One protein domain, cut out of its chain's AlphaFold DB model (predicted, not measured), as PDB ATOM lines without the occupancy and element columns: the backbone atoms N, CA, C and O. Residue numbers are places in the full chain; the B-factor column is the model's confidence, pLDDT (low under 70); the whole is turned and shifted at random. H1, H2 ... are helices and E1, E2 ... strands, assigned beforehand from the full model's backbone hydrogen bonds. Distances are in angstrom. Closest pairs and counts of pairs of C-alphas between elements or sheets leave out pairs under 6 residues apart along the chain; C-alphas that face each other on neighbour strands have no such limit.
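Overview. This is residues 57 to 143 of the 409 residues of an uncharacterized protein of Chloroflexi bacterium (UniProt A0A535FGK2). A strongly twisted sheet of four strands, E1, E2, E3 and E6, has the one named helix, H1, packed on one face, and a small two-strand hairpin, E4 and E5, makes a second sheet at the far end from the turn between E1 and E2. The last strand of that hairpin, E5, bends and runs on into E6 at the edge of the larger sheet. The printed part has 87 residues, with the named elements in the order E1, E2, H1, E3, E4, E5, E6. The larger sheet has the order E1, E2, E3, E6 and is mixed, the smaller is antiparallel, and the class is mixed, helices and strands. The whole is compact, with a radius of gyration of the C-alphas of 13.6 A and spans of 36 by 32 by 25 A.

Along the chain. E1 is residues 60 to 66, 16.8 A long, beginning at C-alpha 60 (-100.329, 49.119, 96.282). E2, the longest strand, is residues 69 to 77, 25.0 A. H1 is residues 85 to 100, 22.1 A, from C-alpha 85 at (-96.614, 50.158, 110.568). E3 is residues 104 to 110, 19.4 A. E4 is residues 121 to 125, 13.3 A, and E5 is residues 128 to 133, 14.2 A. E6 is residues 136 to 139, 9.9 A, ending at C-alpha 139 (-105.465, 38.290, 108.299).

Arrangement. E1 and E2 form an antiparallel hairpin at 148 degrees, with N 62 and O 73 2.9 A apart, within hydrogen-bond range. E2 and E3 are parallel at 29 degrees, with N 107 and O 74 at 2.8 A. E2, H1 and E3 form a strand-helix-strand unit, two parallel neighbour strands with a helix between, and its crossover is right-handed. H1 is on the sheet at a height of 9.3 A, over E2 and E3 and only just not over E1, on which 2 of its C-alphas fall. On the local plane it stands at 28 degrees to E3, only just along the strands. The closest C-alphas of H1 and E3 are those of Tyr 97 and Val 104, 6.1 A. In H1 every O i to N i+4 pair is within hydrogen-bond range. E3 and the edge strand E6 are parallel at 19 degrees, with N 136 and O 106 at 2.9 A. The hairpin E4 and E5 is antiparallel at 156 degrees, with N 123 and O 131 at 2.9 A. The closest C-alphas of H1 and E5 are those of Leu 90 and Phe 133, 7.1 A. E5 runs on into E6 across 2 residues, at 62 degrees.

Size, cuts and confidence. The two C-alphas farthest apart are those of Gly 68 and Gly 126, 39.2 A. The printed part has no cut and no long link. The mean pLDDT of the printed part is 91.1, and residues 57 to 58 are under 70.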
ATOM      1  N   ARG A  57     -92.976  54.726  99.575       60.62
ATOM      2  CA  ARG A  57     -92.958  53.389  98.970       60.62
ATOM      3  C   ARG A  57     -94.213  52.629  99.412       60.62
ATOM      4  O   ARG A  57     -94.110  51.654 100.136       60.62
ATOM      5  N   THR A  58     -95.392  53.117  99.025       58.81
ATOM      6  CA  THR A  58     -96.654  52.386  99.256       58.81
ATOM      7  C   THR A  58     -96.658  51.101  98.439       58.81
ATOM      8  O   THR A  58     -96.326  51.152  97.248       58.81
ATOM      9  N   ASP A  59     -97.098  49.991  99.024       72.12
ATOM     10  CA  ASP A  59     -97.103  48.695  98.342       72.12
ATOM     11  C   ASP A  59     -98.039  48.703  97.133       72.12
ATOM     12  O   ASP A  59     -97.614  48.434  96.001       72.12
ATOM     13  N   ARG A  60     -99.326  49.018  97.351       85.88
ATOM     14  CA  ARG A  60    -100.329  49.119  96.282       85.88
ATOM     15  C   ARG A  60    -101.405  50.158  96.584       85.88
ATOM     16  O   ARG A  60    -101.981  50.196  97.667       85.88
ATOM     17  N   VAL A  61    -101.737  50.952  95.566       91.88
ATOM     18  CA  VAL A  61    -102.793  51.969  95.617       91.88
ATOM     19  C   VAL A  61    -103.665  51.855  94.370       91.88
ATOM     20  O   VAL A  61    -103.149  51.817  93.253       91.88
ATOM     21  N   TYR A  62    -104.983  51.822  94.556       94.81
ATOM     22  CA  TYR A  62    -105.968  51.718  93.481       94.81
ATOM     23  C   TYR A  62    -107.069  52.761  93.647       94.81
ATOM     24  O   TYR A  62    -107.480  53.067  94.763       94.81
ATOM     25  N   LYS A  63    -107.609  53.263  92.538       96.62
ATOM     26  CA  LYS A  63    -108.887  53.980  92.544       96.62
ATOM     27  C   LYS A  63    -110.007  52.960  92.346       96.62
ATOM     28  O   LYS A  63    -109.978  52.214  91.372       96.62
ATOM     29  N   VAL A  64    -110.972  52.922  93.259       97.25
ATOM     30  CA  VAL A  64    -112.058  51.928  93.273       97.25
ATOM     31  C   VAL A  64    -113.414  52.605  93.425       97.25
ATOM     32  O   VAL A  64    -113.497  53.714  93.944       97.25
ATOM     33  N   ILE A  65    -114.485  51.932  93.004       97.38
ATOM     34  CA  ILE A  65    -115.849  52.297  93.404       97.38
ATOM     35  C   ILE A  65    -116.197  51.481  94.646       97.38
ATOM     36  O   ILE A  65    -116.191  50.252  94.609       97.38
ATOM     37  N   TYR A  66    -116.494  52.158  95.749       96.12
ATOM     38  CA  TYR A  66    -116.911  51.532  96.998       96.12
ATOM     39  C   TYR A  66    -118.137  52.261  97.534       96.12
ATOM     40  O   TYR A  66    -118.160  53.486  97.589       96.12
ATOM     41  N   ARG A  67    -119.183  51.505  97.895       95.81
ATOM     42  CA  ARG A  67    -120.489  52.063  98.304       95.81
ATOM     43  C   ARG A  67    -121.060  53.077  97.293       95.81
ATOM     44  O   ARG A  67    -121.643  54.076  97.688       95.81
ATOM     45  N   GLY A  68    -120.871  52.813  95.999       96.12
ATOM     46  CA  GLY A  68    -121.363  53.661  94.906       96.12
ATOM     47  C   GLY A  68    -120.470  54.850  94.536       96.12
ATOM     48  O   GLY A  68    -120.685  55.435  93.485       96.12
ATOM     49  N   GLU A  69    -119.431  55.157  95.320       97.62
ATOM     50  CA  GLU A  69    -118.627  56.378  95.157       97.62
ATOM     51  C   GLU A  69    -117.129  56.083  94.938       97.62
ATOM     52  O   GLU A  69    -116.629  55.033  95.369       97.62
ATOM     53  N   PRO A  70    -116.370  56.989  94.291       97.88
ATOM     54  CA  PRO A  70    -114.939  56.813  94.077       97.88
ATOM     55  C   PRO A  70    -114.145  56.945  95.382       97.88
ATOM     56  O   PRO A  70    -114.230  57.944  96.091       97.88
ATOM     57  N   HIS A  71    -113.314  55.946  95.659       98.44
ATOM     58  CA  HIS A  71    -112.409  55.879  96.804       98.44
ATOM     59  C   HIS A  71    -110.987  55.544  96.339       98.44
ATOM     60  O   HIS A  71    -110.782  54.997  95.251       98.44
ATOM     61  N   ILE A  72    -110.002  55.828  97.186       97.94
ATOM     62  CA  ILE A  72    -108.653  55.275  97.059       97.94
ATOM     63  C   ILE A  72    -108.546  54.062  97.978       97.94
ATOM     64  O   ILE A  72    -108.746  54.180  99.181       97.94
ATOM     65  N   LEU A  73    -108.225  52.900  97.426       97.25
ATOM     66  CA  LEU A  73    -107.893  51.698  98.177       97.25
ATOM     67  C   LEU A  73    -106.375  51.604  98.313       97.25
ATOM     68  O   LEU A  73    -105.667  51.475  97.316       97.25
ATOM     69  N   HIS A  74    -105.895  51.667  99.547       95.25
ATOM     70  CA  HIS A  74    -104.489  51.577  99.908       95.25
ATOM     71  C   HIS A  74    -104.246  50.261 100.649       95.25
ATOM     72  O   HIS A  74    -104.899  49.991 101.655       95.25
ATOM     73  N   ILE A  75    -103.348  49.435 100.119       93.50
ATOM     74  CA  ILE A  75    -103.067  48.076 100.589       93.50
ATOM     75  C   ILE A  75    -101.583  47.996 100.935       93.50
ATOM     76  O   ILE A  75    -100.751  48.217 100.057       93.50
ATOM     77  N   GLU A  76    -101.291  47.617 102.177       91.56
ATOM     78  CA  GLU A  76     -99.947  47.308 102.681       91.56
ATOM     79  C   GLU A  76     -99.869  45.828 103.073       91.56
ATOM     80  O   GLU A  76    -100.794  45.298 103.698       91.56
ATOM     81  N   PHE A  77     -98.782  45.150 102.701       87.19
ATOM     82  CA  PHE A  77     -98.531  43.757 103.056       87.19
ATOM     83  C   PHE A  77     -97.555  43.685 104.223       87.19
ATOM     84  O   PHE A  77     -96.397  44.074 104.100       87.19
ATOM     85  N   GLU A  78     -97.996  43.106 105.335       85.62
ATOM     86  CA  GLU A  78     -97.175  42.992 106.532       85.62
ATOM     87  C   GLU A  78     -96.881  41.529 106.853       85.62
ATOM     88  O   GLU A  78     -97.777  40.711 107.058       85.62
ATOM     89  N   SER A  79     -95.592  41.185 106.862       75.94
ATOM     90  CA  SER A  79     -95.135  39.803 107.064       75.94
ATOM     91  C   SER A  79     -94.340  39.585 108.355       75.94
ATOM     92  O   SER A  79     -93.859  38.479 108.593       75.94
ATOM     93  N   GLY A  80     -94.217  40.631 109.176       73.69
ATOM     94  CA  GLY A  80     -93.563  40.637 110.482       73.69
ATOM     95  C   GLY A  80     -94.326  41.523 111.467       73.69
ATOM     96  O   GLY A  80     -95.429  41.968 111.175       73.69
ATOM     97  N   ALA A  81     -93.759  41.745 112.651       72.69
ATOM     98  CA  ALA A  81     -94.282  42.726 113.595       72.69
ATOM     99  C   ALA A  81     -93.496  44.040 113.446       72.69
ATOM    100  O   ALA A  81     -92.382  44.141 113.959       72.69
ATOM    101  N   ASP A  82     -94.055  45.030 112.748       76.06
ATOM    102  CA  ASP A  82     -93.520  46.397 112.684       76.06
ATOM    103  C   ASP A  82     -94.321  47.350 113.590       76.06
ATOM    104  O   ASP A  82     -95.471  47.710 113.315       76.06
ATOM    105  N   ASN A  83     -93.680  47.816 114.666       70.62
ATOM    106  CA  ASN A  83     -94.263  48.780 115.606       70.62
ATOM    107  C   ASN A  83     -94.542  50.156 114.968       70.62
ATOM    108  O   ASN A  83     -95.329  50.930 115.510       70.62
ATOM    109  N   HIS A  84     -93.942  50.462 113.814       80.94
ATOM    110  CA  HIS A  84     -94.134  51.712 113.073       80.94
ATOM    111  C   HIS A  84     -95.107  51.568 111.897       80.94
ATOM    112  O   HIS A  84     -95.354  52.538 111.178       80.94
ATOM    113  N   MET A  85     -95.703  50.388 111.692       85.38
ATOM    114  CA  MET A  85     -96.614  50.158 110.568       85.38
ATOM    115  C   MET A  85     -97.782  51.151 110.564       85.38
ATOM    116  O   MET A  85     -98.120  51.728 109.534       85.38
ATOM    117  N   VAL A  86     -98.400  51.384 111.724       90.06
ATOM    118  CA  VAL A  86     -99.603  52.222 111.809       90.06
ATOM    119  C   VAL A  86     -99.297  53.697 111.553       90.06
ATOM    120  O   VAL A  86    -100.055  54.362 110.846       90.06
ATOM    121  N   SER A  87     -98.171  54.203 112.064       86.88
ATOM    122  CA  SER A  87     -97.746  55.580 111.801       86.88
ATOM    123  C   SER A  87     -97.388  55.774 110.324       86.88
ATOM    124  O   SER A  87     -97.807  56.764 109.720       86.88
ATOM    125  N   ARG A  88     -96.720  54.795 109.692       88.00
ATOM    126  CA  ARG A  88     -96.465  54.784 108.241       88.00
ATOM    127  C   ARG A  88     -97.767  54.783 107.436       88.00
ATOM    128  O   ARG A  88     -97.927  55.595 106.522       88.00
ATOM    129  N   LEU A  89     -98.724  53.939 107.818       92.00
ATOM    130  CA  LEU A  89    -100.031  53.833 107.169       92.00
ATOM    131  C   LEU A  89    -100.822  55.149 107.247       92.00
ATOM    132  O   LEU A  89    -101.459  55.535 106.265       92.00
ATOM    133  N   LEU A  90    -100.760  55.849 108.386       93.50
ATOM    134  CA  LEU A  90    -101.377  57.163 108.574       93.50
ATOM    135  C   LEU A  90    -100.753  58.221 107.654       93.50
ATOM    136  O   LEU A  90    -101.478  58.957 106.985       93.50
ATOM    137  N   VAL A  91     -99.419  58.276 107.576       91.25
ATOM    138  CA  VAL A  91     -98.709  59.209 106.684       91.25
ATOM    139  C   VAL A  91     -99.126  58.982 105.230       91.25
ATOM    140  O   VAL A  91     -99.473  59.936 104.530       91.25
ATOM    141  N   TYR A  92     -99.157  57.727 104.781       91.56
ATOM    142  CA  TYR A  92     -99.579  57.382 103.422       91.56
ATOM    143  C   TYR A  92    -101.044  57.732 103.175       91.56
ATOM    144  O   TYR A  92    -101.357  58.350 102.161       91.56
ATOM    145  N   HIS A  93    -101.934  57.437 104.123       94.69
ATOM    146  CA  HIS A  93    -103.336  57.837 104.037       94.69
ATOM    147  C   HIS A  93    -103.485  59.354 103.842       94.69
ATOM    148  O   HIS A  93    -104.194  59.794 102.936       94.69
ATOM    149  N   ALA A  94    -102.786  60.159 104.648       93.81
ATOM    150  CA  ALA A  94    -102.844  61.615 104.570       93.81
ATOM    151  C   ALA A  94    -102.290  62.154 103.240       93.81
ATOM    152  O   ALA A  94    -102.883  63.058 102.647       93.81
ATOM    153  N   ILE A  95    -101.186  61.587 102.740       92.31
ATOM    154  CA  ILE A  95    -100.609  61.946 101.435       92.31
ATOM    155  C   ILE A  95    -101.587  61.608 100.305       92.31
ATOM    156  O   ILE A  95    -101.883  62.472  99.482       92.31
ATOM    157  N   LEU A  96    -102.146  60.396 100.295       93.62
ATOM    158  CA  LEU A  96    -103.101  59.957  99.277       93.62
ATOM    159  C   LEU A  96    -104.369  60.812  99.284       93.62
ATOM    160  O   LEU A  96    -104.828  61.249  98.230       93.62
ATOM    161  N   TYR A  97    -104.908  61.120 100.464       95.69
ATOM    162  CA  TYR A  97    -106.055  62.014 100.576       95.69
ATOM    163  C   TYR A  97    -105.717  63.418 100.065       95.69
ATOM    164  O   TYR A  97    -106.489  64.016  99.312       95.69
ATOM    165  N   ARG A  98    -104.541  63.949 100.426       93.31
ATOM    166  CA  ARG A  98    -104.089  65.265  99.964       93.31
ATOM    167  C   ARG A  98    -103.973  65.314  98.443       93.31
ATOM    168  O   ARG A  98    -104.405  66.318  97.875       93.31
ATOM    169  N   ASP A  99    -103.397  64.288  97.831       92.31
ATOM    170  CA  ASP A  99    -103.049  64.278  96.412       92.31
ATOM    171  C   ASP A  99    -104.267  63.970  95.528       92.31
ATOM    172  O   ASP A  99    -104.460  64.624  94.505       92.31
ATOM    173  N   TYR A 100    -105.136  63.041  95.944       93.81
ATOM    174  CA  TYR A 100    -106.287  62.607  95.140       93.81
ATOM    175  C   TYR A 100    -107.621  63.253  95.527       93.81
ATOM    176  O   TYR A 100    -108.556  63.195  94.733       93.81
ATOM    177  N   LYS A 101    -107.733  63.856  96.719       95.94
ATOM    178  CA  LYS A 101    -108.977  64.458  97.246       95.94
ATOM    179  C   LYS A 101    -110.176  63.498  97.260       95.94
ATOM    180  O   LYS A 101    -111.320  63.924  97.143       95.94
ATOM    181  N   LEU A 102    -109.909  62.202  97.410       97.00
ATOM    182  CA  LEU A 102    -110.905  61.135  97.497       97.00
ATOM    183  C   LEU A 102    -110.768  60.410  98.841       97.00
ATOM    184  O   LEU A 102    -109.640  60.285  99.325       97.00
ATOM    185  N   PRO A 103    -111.862  59.892  99.433       97.44
ATOM    186  CA  PRO A 103    -111.782  59.121 100.670       97.44
ATOM    187  C   PRO A 103    -110.852  57.912 100.513       97.44
ATOM    188  O   PRO A 103    -110.964  57.153  99.546       97.44
ATOM    189  N   VAL A 104    -109.933  57.734 101.462       97.44
ATOM    190  CA  VAL A 104    -108.927  56.667 101.425       97.44
ATOM    191  C   VAL A 104    -109.337  55.536 102.370       97.44
ATOM    192  O   VAL A 104    -109.630  55.758 103.541       97.44
ATOM    193  N   ILE A 105    -109.340  54.306 101.869       97.38
ATOM    194  CA  ILE A 105    -109.548  53.079 102.634       97.38
ATOM    195  C   ILE A 105    -108.192  52.393 102.748       97.38
ATOM    196  O   ILE A 105    -107.714  51.798 101.785       97.38
ATOM    197  N   SER A 106    -107.576  52.486 103.925       96.12
ATOM    198  CA  SER A 106    -106.314  51.805 104.221       96.12
ATOM    199  C   SER A 106    -106.582  50.401 104.764       96.12
ATOM    200  O   SER A 106    -107.392  50.237 105.681       96.12
ATOM    201  N   ILE A 107    -105.906  49.395 104.208       96.00
ATOM    202  CA  ILE A 107    -105.994  47.992 104.620       96.00
ATOM    203  C   ILE A 107    -104.583  47.432 104.805       96.00
ATOM    204  O   ILE A 107    -103.745  47.575 103.918       96.00
ATOM    205  N   ILE A 108    -104.348  46.754 105.927       94.31
ATOM    206  CA  ILE A 108    -103.152  45.935 106.139       94.31
ATOM    207  C   ILE A 108    -103.520  44.469 105.908       94.31
ATOM    208  O   ILE A 108    -104.466  43.964 106.521       94.31
ATOM    209  N   LEU A 109    -102.787  43.788 105.030       92.94
ATOM    210  CA  LEU A 109    -102.915  42.354 104.795       92.94
ATOM    211  C   LEU A 109    -101.806  41.624 105.542       92.94
ATOM    212  O   LEU A 109    -100.632  41.936 105.355       92.94
ATOM    213  N   TYR A 110    -102.182  40.618 106.328       92.25
ATOM    214  CA  TYR A 110    -101.243  39.765 107.056       92.25
ATOM    215  C   TYR A 110    -101.277  38.351 106.478       92.25
ATOM    216  O   TYR A 110    -102.217  37.605 106.767       92.25
ATOM    217  N   PRO A 111    -100.284  37.955 105.659       89.81
ATOM    218  CA  PRO A 111    -100.216  36.599 105.130       89.81
ATOM    219  C   PRO A 111     -99.960  35.561 106.225       89.81
ATOM    220  O   PRO A 111    -100.507  34.472 106.174       89.81
ATOM    221  N   PHE A 112     -99.167  35.890 107.244       89.56
ATOM    222  CA  PHE A 112     -98.749  34.936 108.272       89.56
ATOM    223  C   PHE A 112     -99.158  35.402 109.664       89.56
ATOM    224  O   PHE A 112     -99.360  36.596 109.894       89.56
ATOM    225  N   GLN A 113     -99.262  34.454 110.594       88.50
ATOM    226  CA  GLN A 113     -99.604  34.743 111.980       88.50
ATOM    227  C   GLN A 113     -98.499  35.573 112.641       88.50
ATOM    228  O   GLN A 113     -97.384  35.097 112.851       88.50
ATOM    229  N   VAL A 114     -98.832  36.815 112.982       88.00
ATOM    230  CA  VAL A 114     -97.941  37.779 113.640       88.00
ATOM    231  C   VAL A 114     -98.739  38.653 114.607       88.00
ATOM    232  O   VAL A 114     -99.973  38.639 114.607       88.00
ATOM    233  N   ALA A 115     -98.042  39.432 115.435       88.50
ATOM    234  CA  ALA A 115     -98.683  40.484 116.215       88.50
ATOM    235  C   ALA A 115     -99.270  41.537 115.260       88.50
ATOM    236  O   ALA A 115     -98.537  42.267 114.597       88.50
ATOM    237  N   MET A 116    -100.599  41.580 115.163       90.56
ATOM    238  CA  MET A 116    -101.297  42.510 114.278       90.56
ATOM    239  C   MET A 116    -101.406  43.898 114.904       90.56
ATOM    240  O   MET A 116    -101.578  44.046 116.119       90.56
ATOM    241  N   ALA A 117    -101.397  44.914 114.045       90.75
ATOM    242  CA  ALA A 117    -101.802  46.256 114.423       90.75
ATOM    243  C   ALA A 117    -103.238  46.257 114.976       90.75
ATOM    244  O   ALA A 117    -104.041  45.376 114.670       90.75
ATOM    245  N   LYS A 118    -103.580  47.265 115.781       91.50
ATOM    246  CA  LYS A 118    -104.938  47.459 116.302       91.50
ATOM    247  C   LYS A 118    -105.581  48.662 115.630       91.50
ATOM    248  O   LYS A 118    -104.953  49.711 115.522       91.50
ATOM    249  N   SER A 119    -106.823  48.488 115.196       93.50
ATOM    250  CA  SER A 119    -107.649  49.545 114.620       93.50
ATOM    251  C   SER A 119    -108.904  49.750 115.484       93.50
ATOM    252  O   SER A 119    -109.513  48.749 115.874       93.50
ATOM    253  N   PRO A 120    -109.305  51.003 115.775       95.12
ATOM    254  CA  PRO A 120    -108.589  52.227 115.419       95.12
ATOM    255  C   PRO A 120    -107.293  52.391 116.221       95.12
ATOM    256  O   PRO A 120    -107.155  51.867 117.326       95.12
ATOM    257  N   TRP A 121    -106.352  53.143 115.658       94.69
ATOM    258  CA  TRP A 121    -105.201  53.643 116.403       94.69
ATOM    259  C   TRP A 121    -105.485  55.053 116.901       94.69
ATOM    260  O   TRP A 121    -105.953  55.894 116.130       94.69
ATOM    261  N   CYS A 122    -105.211  55.288 118.181       93.19
ATOM    262  CA  CYS A 122    -105.473  56.559 118.836       93.19
ATOM    263  C   CYS A 122    -104.159  57.212 119.273       93.19
ATOM    264  O   CYS A 122    -103.382  56.602 120.009       93.19
ATOM    265  N   GLU A 123    -103.939  58.451 118.842       93.06
ATOM    266  CA  GLU A 123    -102.908  59.330 119.392       93.06
ATOM    267  C   GLU A 123    -103.494  60.031 120.619       93.06
ATOM    268  O   GLU A 123    -104.486  60.752 120.502       93.06
ATOM    269  N   MET A 124    -102.916  59.780 121.793       92.81
ATOM    270  CA  MET A 124    -103.440  60.257 123.073       92.81
ATOM    271  C   MET A 124    -102.585  61.400 123.627       92.81
ATOM    272  O   MET A 124    -101.358  61.333 123.574       92.81
ATOM    273  N   SER A 125    -103.229  62.397 124.231       91.19
ATOM    274  CA  SER A 125    -102.621  63.412 125.095       91.19
ATOM    275  C   SER A 125    -103.187  63.253 126.499       91.19
ATOM    276  O   SER A 125    -104.284  63.719 126.806       91.19
ATOM    277  N   GLY A 126    -102.484  62.487 127.335       90.44
ATOM    278  CA  GLY A 126    -103.051  62.004 128.593       90.44
ATOM    279  C   GLY A 126    -104.291  61.142 128.335       90.44
ATOM    280  O   GLY A 126    -104.190  60.075 127.732       90.44
ATOM    281  N   GLU A 127    -105.455  61.611 128.782       91.56
ATOM    282  CA  GLU A 127    -106.740  60.909 128.633       91.56
ATOM    283  C   GLU A 127    -107.521  61.315 127.369       91.56
ATOM    284  O   GLU A 127    -108.503  60.663 127.014       91.56
ATOM    285  N   GLU A 128    -107.092  62.362 126.658       92.75
ATOM    286  CA  GLU A 128    -107.774  62.865 125.462       92.75
ATOM    287  C   GLU A 128    -107.214  62.229 124.183       92.75
ATOM    288  O   GLU A 128    -106.001  62.169 123.986       92.75
ATOM    289  N   ALA A 129    -108.088  61.779 123.279       93.94
ATOM    290  CA  ALA A 129    -107.682  61.300 121.959       93.94
ATOM    291  C   ALA A 129    -107.576  62.475 120.968       93.94
ATOM    292  O   ALA A 129    -108.596  63.011 120.539       93.94
ATOM    293  N   ILE A 130    -106.353  62.840 120.567       94.81
ATOM    294  CA  ILE A 130    -106.086  63.896 119.570       94.81
ATOM    295  C   ILE A 130    -106.478  63.422 118.165       94.81
ATOM    296  O   ILE A 130    -107.067  64.165 117.378       94.81
ATOM    297  N   LEU A 131    -106.129  62.180 117.830       95.50
ATOM    298  CA  LEU A 131    -106.358  61.605 116.510       95.50
ATOM    299  C   LEU A 131    -106.867  60.177 116.648       95.50
ATOM    300  O   LEU A 131    -106.288  59.369 117.364       95.50
ATOM    301  N   THR A 132    -107.926  59.846 115.911       96.31
ATOM    302  CA  THR A 132    -108.418  58.471 115.761       96.31
ATOM    303  C   THR A 132    -108.292  58.047 114.306       96.31
ATOM    304  O   THR A 132    -109.037  58.505 113.438       96.31
ATOM    305  N   PHE A 133    -107.356  57.144 114.031       96.62
ATOM    306  CA  PHE A 133    -107.098  56.639 112.694       96.62
ATOM    307  C   PHE A 133    -107.709  55.250 112.499       96.62
ATOM    308  O   PHE A 133    -107.290  54.267 113.112       96.62
ATOM    309  N   ASN A 134    -108.706  55.173 111.617       96.94
ATOM    310  CA  ASN A 134    -109.392  53.933 111.274       96.94
ATOM    311  C   ASN A 134    -108.785  53.309 110.015       96.94
ATOM    312  O   ASN A 134    -108.729  53.934 108.956       96.94
ATOM    313  N   PHE A 135    -108.414  52.040 110.113       96.19
ATOM    314  CA  PHE A 135    -107.977  51.219 108.985       96.19
ATOM    315  C   PHE A 135    -108.534  49.799 109.111       96.19
ATOM    316  O   PHE A 135    -109.088  49.417 110.143       96.19
ATOM    317  N   ARG A 136    -108.436  49.009 108.045       96.44
ATOM    318  CA  ARG A 136    -108.885  47.613 108.050       96.44
ATOM    319  C   ARG A 136    -107.700  46.675 108.167       96.44
ATOM    320  O   ARG A 136    -106.606  46.978 107.702       96.44
ATOM    321  N   ILE A 137    -107.949  45.524 108.762       95.06
ATOM    322  CA  ILE A 137    -106.975  44.450 108.896       95.06
ATOM    323  C   ILE A 137    -107.582  43.221 108.236       95.06
ATOM    324  O   ILE A 137    -108.737  42.889 108.505       95.06
ATOM    325  N   LEU A 138    -106.817  42.576 107.359       94.31
ATOM    326  CA  LEU A 138    -107.201  41.334 106.705       94.31
ATOM    327  C   LEU A 138    -106.140  40.257 106.990       94.31
ATOM    328  O   LEU A 138    -105.122  40.201 106.294       94.31
ATOM    329  N   PRO A 139    -106.350  39.408 108.011       93.88
ATOM    330  CA  PRO A 139    -105.465  38.290 108.299       93.88
ATOM    331  C   PRO A 139    -105.767  37.130 107.352       93.88
ATOM    332  O   PRO A 139    -106.731  36.391 107.561       93.88
ATOM    333  N   LEU A 140    -104.942  36.949 106.318       92.50
ATOM    334  CA  LEU A 140    -105.136  35.878 105.335       92.50
ATOM    335  C   LEU A 140    -105.068  34.498 105.993       92.50
ATOM    336  O   LEU A 140    -105.846  33.620 105.642       92.50
ATOM    337  N   TYR A 141    -104.234  34.347 107.023       91.56
ATOM    338  CA  TYR A 141    -104.111  33.110 107.794       91.56
ATOM    339  C   TYR A 141    -105.340  32.715 108.610       91.56
ATOM    340  O   TYR A 141    -105.406  31.594 109.106       91.56
ATOM    341  N   SER A 142    -106.310  33.618 108.761       92.81
ATOM    342  CA  SER A 142    -107.597  33.310 109.391       92.81
ATOM    343  C   SER A 142    -108.679  32.908 108.388       92.81
ATOM    344  O   SER A 142    -109.737  32.434 108.792       92.81
ATOM    345  N   LEU A 143    -108.435  33.120 107.091       94.62
ATOM    346  CA  LEU A 143    -109.367  32.742 106.038       94.62
ATOM    347  C   LEU A 143    -109.319  31.228 105.839       94.62
ATOM    348  O   LEU A 143    -108.266  30.623 106.006       94.62
TER     349      LEU A 143